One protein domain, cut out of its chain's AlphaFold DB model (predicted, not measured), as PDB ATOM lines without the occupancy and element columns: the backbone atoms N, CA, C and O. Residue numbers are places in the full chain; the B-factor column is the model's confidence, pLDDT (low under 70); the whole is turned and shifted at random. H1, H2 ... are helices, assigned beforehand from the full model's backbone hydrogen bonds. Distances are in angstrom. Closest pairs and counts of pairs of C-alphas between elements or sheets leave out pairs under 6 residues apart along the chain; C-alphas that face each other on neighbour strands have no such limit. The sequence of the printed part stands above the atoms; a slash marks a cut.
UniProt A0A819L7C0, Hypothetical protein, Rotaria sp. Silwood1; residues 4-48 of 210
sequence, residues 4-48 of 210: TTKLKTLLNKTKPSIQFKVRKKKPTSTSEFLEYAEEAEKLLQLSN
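What this domain is: This is residues 4 to 48 of the 210 residues of the protein "Hypothetical protein" of Rotaria sp. Silwood1 (UniProt A0A819L7C0). One long helix, H3, has a short helix, H2, packed across it at a steep angle, while a second short helix, H1, runs nearly along H3's direction near the end where H3 begins. H3 makes much of the length of a rod-shaped whole, and H1 reaches out past its start. The printed part has 45 residues with three named helices in the order H1, H2, H3 and no named strand; the class is all helix. It is compact, with a radius of gyration of the C-alphas of 10.0 A, and spans 32 by 16 by 14 A.

Where its parts are: H1 covers residues 4 to 13, starting at C-alpha 4 at (151.743, 153.596, 176.968), and measures 14.5 A from first to last C-alpha. H2 covers residues 16 to 25 and measures 14.6 A. H3, the longest helix, covers residues 30 to 46, from C-alpha 30 at (145.962, 147.357, 175.827) to C-alpha 46 at (121.529, 149.978, 174.413), and measures 24.6 A.

How they stand to each other: H1 and H2 are close but not clearly touching; their closest C-alphas, those of Leu 11 and Gln 19, are 6.1 A apart. They run opposite ways at a shallow tilt of 33 degrees, only just short of steep. H2 and H3 touch, with the closest C-alphas, those of Ile 18 and Ala 40, 5.7 A apart. They run opposite ways at a steep tilt of 55 degrees. H1 and H3 only just touch, with 3 pairs of C-alphas within 8 A, and touch only at their ends. H3 does so with residues 30 to 33 alone; the closest C-alphas, those of Leu 7 and Thr 30, are 6.0 A apart. H1 and H3 run the same way at a shallow tilt of 22 degrees. In H1, H2 and H3 every O i to N i+4 pair is within hydrogen-bond range.

The domain as a whole: The two C-alphas farthest apart, those of Thr 4 and Asn 48, are 32.4 A apart. The printed part has no cut, and the links H1 to H2 and H2 to H3 are tight. The mean pLDDT of the printed part is 92.3, and residue 48 is under 70.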
ATOM      1  N   THR A   4     152.126 152.185 176.783       93.56
ATOM      2  CA  THR A   4     151.743 153.596 176.968       93.56
ATOM      3  C   THR A   4     151.557 154.352 175.648       93.56
ATOM      4  O   THR A   4     150.715 155.246 175.558       93.56
ATOM      5  N   THR A   5     152.298 153.977 174.599       96.12
ATOM      6  CA  THR A   5     152.128 154.539 173.253       96.12
ATOM      7  C   THR A   5     150.937 153.902 172.538       96.12
ATOM      8  O   THR A   5     150.122 154.642 171.995       96.12
ATOM      9  N   LYS A   6     150.778 152.567 172.592       96.44
ATOM     10  CA  LYS A   6     149.607 151.857 172.041       96.44
ATOM     11  C   LYS A   6     148.307 152.435 172.600       96.44
ATOM     12  O   LYS A   6     147.457 152.865 171.828       96.44
ATOM     13  N   LEU A   7     148.200 152.542 173.926       95.56
ATOM     14  CA  LEU A   7     147.057 153.118 174.636       95.56
ATOM     15  C   LEU A   7     146.757 154.551 174.190       95.56
ATOM     16  O   LEU A   7     145.610 154.870 173.893       95.56
ATOM     17  N   LYS A   8     147.778 155.409 174.069       94.75
ATOM     18  CA  LYS A   8     147.604 156.784 173.573       94.75
ATOM     19  C   LYS A   8     147.130 156.816 172.113       94.75
ATOM     20  O   LYS A   8     146.278 157.630 171.768       94.75
ATOM     21  N   THR A   9     147.648 155.936 171.257       95.88
ATOM     22  CA  THR A   9     147.227 155.821 169.852       95.88
ATOM     23  C   THR A   9     145.798 155.292 169.721       95.88
ATOM     24  O   THR A   9     145.035 155.831 168.926       95.88
ATOM     25  N   LEU A  10     145.415 154.282 170.505       95.06
ATOM     26  CA  LEU A  10     144.061 153.722 170.532       95.06
ATOM     27  C   LEU A  10     143.049 154.738 171.076       95.06
ATOM     28  O   LEU A  10     142.024 154.982 170.445       95.06
ATOM     29  N   LEU A  11     143.378 155.408 172.186       94.31
ATOM     30  CA  LEU A  11     142.544 156.446 172.794       94.31
ATOM     31  C   LEU A  11     142.324 157.652 171.873       94.31
ATOM     32  O   LEU A  11     141.274 158.277 171.939       94.31
ATOM     33  N   ASN A  12     143.283 157.974 171.004       94.44
ATOM     34  CA  ASN A  12     143.120 159.025 169.999       94.44
ATOM     35  C   ASN A  12     142.289 158.580 168.778       94.44
ATOM     36  O   ASN A  12     141.847 159.439 168.020       94.44
ATOM     37  N   LYS A  13     142.090 157.269 168.570       95.75
ATOM     38  CA  LYS A  13     141.317 156.700 167.451       95.75
ATOM     39  C   LYS A  13     139.866 156.352 167.810       95.75
ATOM     40  O   LYS A  13     139.042 156.261 166.907       95.75
ATOM     41  N   THR A  14     139.530 156.143 169.085       94.19
ATOM     42  CA  THR A  14     138.154 155.817 169.506       94.19
ATOM     43  C   THR A  14     137.204 157.018 169.460       94.19
ATOM     44  O   THR A  14     137.608 158.174 169.597       94.19
ATOM     45  N   LYS A  15     135.901 156.735 169.313       95.06
ATOM     46  CA  LYS A  15     134.806 157.724 169.356       95.06
ATOM     47  C   LYS A  15     134.862 158.527 170.677       95.06
ATOM     48  O   LYS A  15     135.048 157.905 171.725       95.06
ATOM     49  N   PRO A  16     134.661 159.863 170.697       93.88
ATOM     50  CA  PRO A  16     134.789 160.674 171.920       93.88
ATOM     51  C   PRO A  16     133.917 160.222 173.106       93.88
ATOM     52  O   PRO A  16     134.346 160.311 174.257       93.88
ATOM     53  N   SER A  17     132.728 159.678 172.836       90.56
ATOM     54  CA  SER A  17     131.835 159.073 173.834       90.56
ATOM     55  C   SER A  17     132.476 157.873 174.549       90.56
ATOM     56  O   SER A  17     132.456 157.797 175.780       90.56
ATOM     57  N   ILE A  18     133.118 156.982 173.788       93.62
ATOM     58  CA  ILE A  18     133.888 155.841 174.302       93.62
ATOM     59  C   ILE A  18     135.138 156.340 175.039       93.62
ATOM     60  O   ILE A  18     135.399 155.905 176.161       93.62
ATOM     61  N   GLN A  19     135.870 157.318 174.481       95.00
ATOM     62  CA  GLN A  19     137.051 157.898 175.140       95.00
ATOM     63  C   GLN A  19     136.743 158.391 176.560       95.00
ATOM     64  O   GLN A  19     137.548 158.173 177.463       95.00
ATOM     65  N   PHE A  20     135.597 159.042 176.781       93.81
ATOM     66  CA  PHE A  20     135.205 159.526 178.107       93.81
ATOM     67  C   PHE A  20     135.005 158.379 179.112       93.81
ATOM     68  O   PHE A  20     135.530 158.434 180.227       93.81
ATOM     69  N   LYS A  21     134.302 157.312 178.708       92.38
ATOM     70  CA  LYS A  21     134.061 156.119 179.539       92.38
ATOM     71  C   LYS A  21     135.375 155.401 179.877       92.38
ATOM     72  O   LYS A  21     135.657 155.174 181.052       92.38
ATOM     73  N   VAL A  22     136.225 155.148 178.880       94.56
ATOM     74  CA  VAL A  22     137.515 154.458 179.061       94.56
ATOM     75  C   VAL A  22     138.494 155.288 179.909       94.56
ATOM     76  O   VAL A  22     139.127 154.758 180.823       94.56
ATOM     77  N   ARG A  23     138.563 156.616 179.714       92.81
ATOM     78  CA  ARG A  23     139.373 157.519 180.563       92.81
ATOM     79  C   ARG A  23     138.927 157.526 182.029       92.81
ATOM     80  O   ARG A  23     139.768 157.754 182.896       92.81
ATOM     81  N   LYS A  24     137.643 157.267 182.324       94.12
ATOM     82  CA  LYS A  24     137.148 157.130 183.706       94.12
ATOM     83  C   LYS A  24     137.697 155.867 184.382       94.12
ATOM     84  O   LYS A  24     138.031 155.938 185.562       94.12
ATOM     85  N   LYS A  25     137.817 154.752 183.648       93.62
ATOM     86  CA  LYS A  25     138.345 153.476 184.170       93.62
ATOM     87  C   LYS A  25     139.877 153.410 184.242       93.62
ATOM     88  O   LYS A  25     140.390 152.719 185.110       93.62
ATOM     89  N   LYS A  26     140.593 154.194 183.421       93.44
ATOM     90  CA  LYS A  26     142.072 154.309 183.403       93.44
ATOM     91  C   LYS A  26     142.802 152.967 183.139       93.44
ATOM     92  O   LYS A  26     143.596 152.551 183.980       93.44
ATOM     93  N   PRO A  27     142.578 152.313 181.983       93.12
ATOM     94  CA  PRO A  27     143.257 151.061 181.646       93.12
ATOM     95  C   PRO A  27     144.785 151.213 181.645       93.12
ATOM     96  O   PRO A  27     145.326 152.218 181.170       93.12
ATOM     97  N   THR A  28     145.464 150.192 182.158       94.12
ATOM     98  CA  THR A  28     146.924 150.079 182.258       94.12
ATOM     99  C   THR A  28     147.526 149.222 181.140       94.12
ATOM    100  O   THR A  28     148.633 149.515 180.684       94.12
ATOM    101  N   SER A  29     146.778 148.232 180.642       96.38
ATOM    102  CA  SER A  29     147.128 147.390 179.490       96.38
ATOM    103  C   SER A  29     146.249 147.652 178.263       96.38
ATOM    104  O   SER A  29     145.113 148.123 178.367       96.38
ATOM    105  N   THR A  30     146.754 147.302 177.072       95.69
ATOM    106  CA  THR A  30     145.962 147.357 175.827       95.69
ATOM    107  C   THR A  30     144.706 146.465 175.885       95.69
ATOM    108  O   THR A  30     143.694 146.819 175.288       95.69
ATOM    109  N   SER A  31     144.735 145.353 176.626       95.88
ATOM    110  CA  SER A  31     143.584 144.461 176.848       95.88
ATOM    111  C   SER A  31     142.452 145.139 177.628       95.88
ATOM    112  O   SER A  31     141.337 145.208 177.117       95.88
ATOM    113  N   GLU A  32     142.746 145.735 178.791       95.56
ATOM    114  CA  GLU A  32     141.759 146.492 179.589       95.56
ATOM    115  C   GLU A  32     141.121 147.627 178.772       95.56
ATOM    116  O   GLU A  32     139.937 147.926 178.901       95.56
ATOM    117  N   PHE A  33     141.902 148.279 177.902       96.69
ATOM    118  CA  PHE A  33     141.380 149.332 177.031       96.69
ATOM    119  C   PHE A  33     140.318 148.809 176.057       96.69
ATOM    120  O   PHE A  33     139.333 149.508 175.820       96.69
ATOM    121  N   LEU A  34     140.526 147.625 175.473       96.12
ATOM    122  CA  LEU A  34     139.593 147.029 174.515       96.12
ATOM    123  C   LEU A  34     138.317 146.560 175.220       96.12
ATOM    124  O   LEU A  34     137.230 146.920 174.779       96.12
ATOM    125  N   GLU A  35     138.448 145.881 176.361       96.69
ATOM    126  CA  GLU A  35     137.328 145.459 177.213       96.69
ATOM    127  C   GLU A  35     136.439 146.651 177.618       96.69
ATOM    128  O   GLU A  35     135.229 146.652 177.387       96.69
ATOM    129  N   TYR A  36     137.036 147.732 178.137       96.06
ATOM    130  CA  TYR A  36     136.284 148.930 178.533       96.06
ATOM    131  C   TYR A  36     135.734 149.724 177.338       96.06
ATOM    132  O   TYR A  36     134.807 150.521 177.506       96.06
ATOM    133  N   ALA A  37     136.303 149.558 176.138       94.56
ATOM    134  CA  ALA A  37     135.766 150.146 174.917       94.56
ATOM    135  C   ALA A  37     134.537 149.373 174.416       94.56
ATOM    136  O   ALA A  37     133.555 150.008 174.032       94.56
ATOM    137  N   GLU A  38     134.560 148.040 174.487       95.50
ATOM    138  CA  GLU A  38     133.430 147.166 174.155       95.50
ATOM    139  C   GLU A  38     132.264 147.352 175.140       95.50
ATOM    140  O   GLU A  38     131.134 147.591 174.715       95.50
ATOM    141  N   GLU A  39     132.537 147.365 176.452       94.19
ATOM    142  CA  GLU A  39     131.553 147.702 177.495       94.19
ATOM    143  C   GLU A  39     130.883 149.057 177.206       94.19
ATOM    144  O   GLU A  39     129.658 149.192 177.258       94.19
ATOM    145  N   ALA A  40     131.681 150.072 176.860       93.19
ATOM    146  CA  ALA A  40     131.182 151.406 176.551       93.19
ATOM    147  C   ALA A  40     130.379 151.466 175.242       93.19
ATOM    148  O   ALA A  40     129.387 152.190 175.190       93.19
ATOM    149  N   GLU A  41     130.773 150.728 174.200       92.12
ATOM    150  CA  GLU A  41     130.039 150.644 172.933       92.12
ATOM    151  C   GLU A  41     128.704 149.907 173.112       92.12
ATOM    152  O   GLU A  41     127.670 150.429 172.699       92.12
ATOM    153  N   LYS A  42     128.687 148.774 173.823       92.12
ATOM    154  CA  LYS A  42     127.463 148.025 174.149       92.12
ATOM    155  C   LYS A  42     126.461 148.884 174.925       92.12
ATOM    156  O   LYS A  42     125.285 148.926 174.577       92.12
ATOM    157  N   LEU A  43     126.924 149.642 175.922       88.12
ATOM    158  CA  LEU A  43     126.078 150.583 176.668       88.12
ATOM    159  C   LEU A  43     125.544 151.743 175.805       88.12
ATOM    160  O   LEU A  43     124.447 152.226 176.071       88.12
ATOM    161  N   LEU A  44     126.290 152.186 174.784       85.81
ATOM    162  CA  LEU A  44     125.849 153.224 173.840       85.81
ATOM    163  C   LEU A  44     124.870 152.691 172.780       85.81
ATOM    164  O   LEU A  44     124.010 153.434 172.319       85.81
ATOM    165  N   GLN A  45     124.974 151.415 172.401       84.44
ATOM    166  CA  GLN A  45     123.984 150.757 171.544       84.44
ATOM    167  C   GLN A  45     122.659 150.570 172.295       84.44
ATOM    168  O   GLN A  45     121.608 150.918 171.768       84.44
ATOM    169  N   LEU A  46     122.713 150.120 173.556       71.56
ATOM    170  CA  LEU A  46     121.529 149.978 174.413       71.56
ATOM    171  C   LEU A  46     120.802 151.313 174.662       71.56
ATOM    172  O   LEU A  46     119.578 151.323 174.737       71.56
ATOM    173  N   SER A  47     121.517 152.445 174.743       71.69
ATOM    174  CA  SER A  47     120.884 153.770 174.867       71.69
ATOM    175  C   SER A  47     120.235 154.293 173.581       71.69
ATOM    176  O   SER A  47     119.560 155.315 173.633       71.69
ATOM    177  N   ASN A  48     120.443 153.618 172.448       66.44
ATOM    178  CA  ASN A  48     119.890 153.980 171.140       66.44
ATOM    179  C   ASN A  48     118.767 153.022 170.694       66.44
ATOM    180  O   ASN A  48     118.405 153.006 169.518       66.44
TER     181      ASN A  48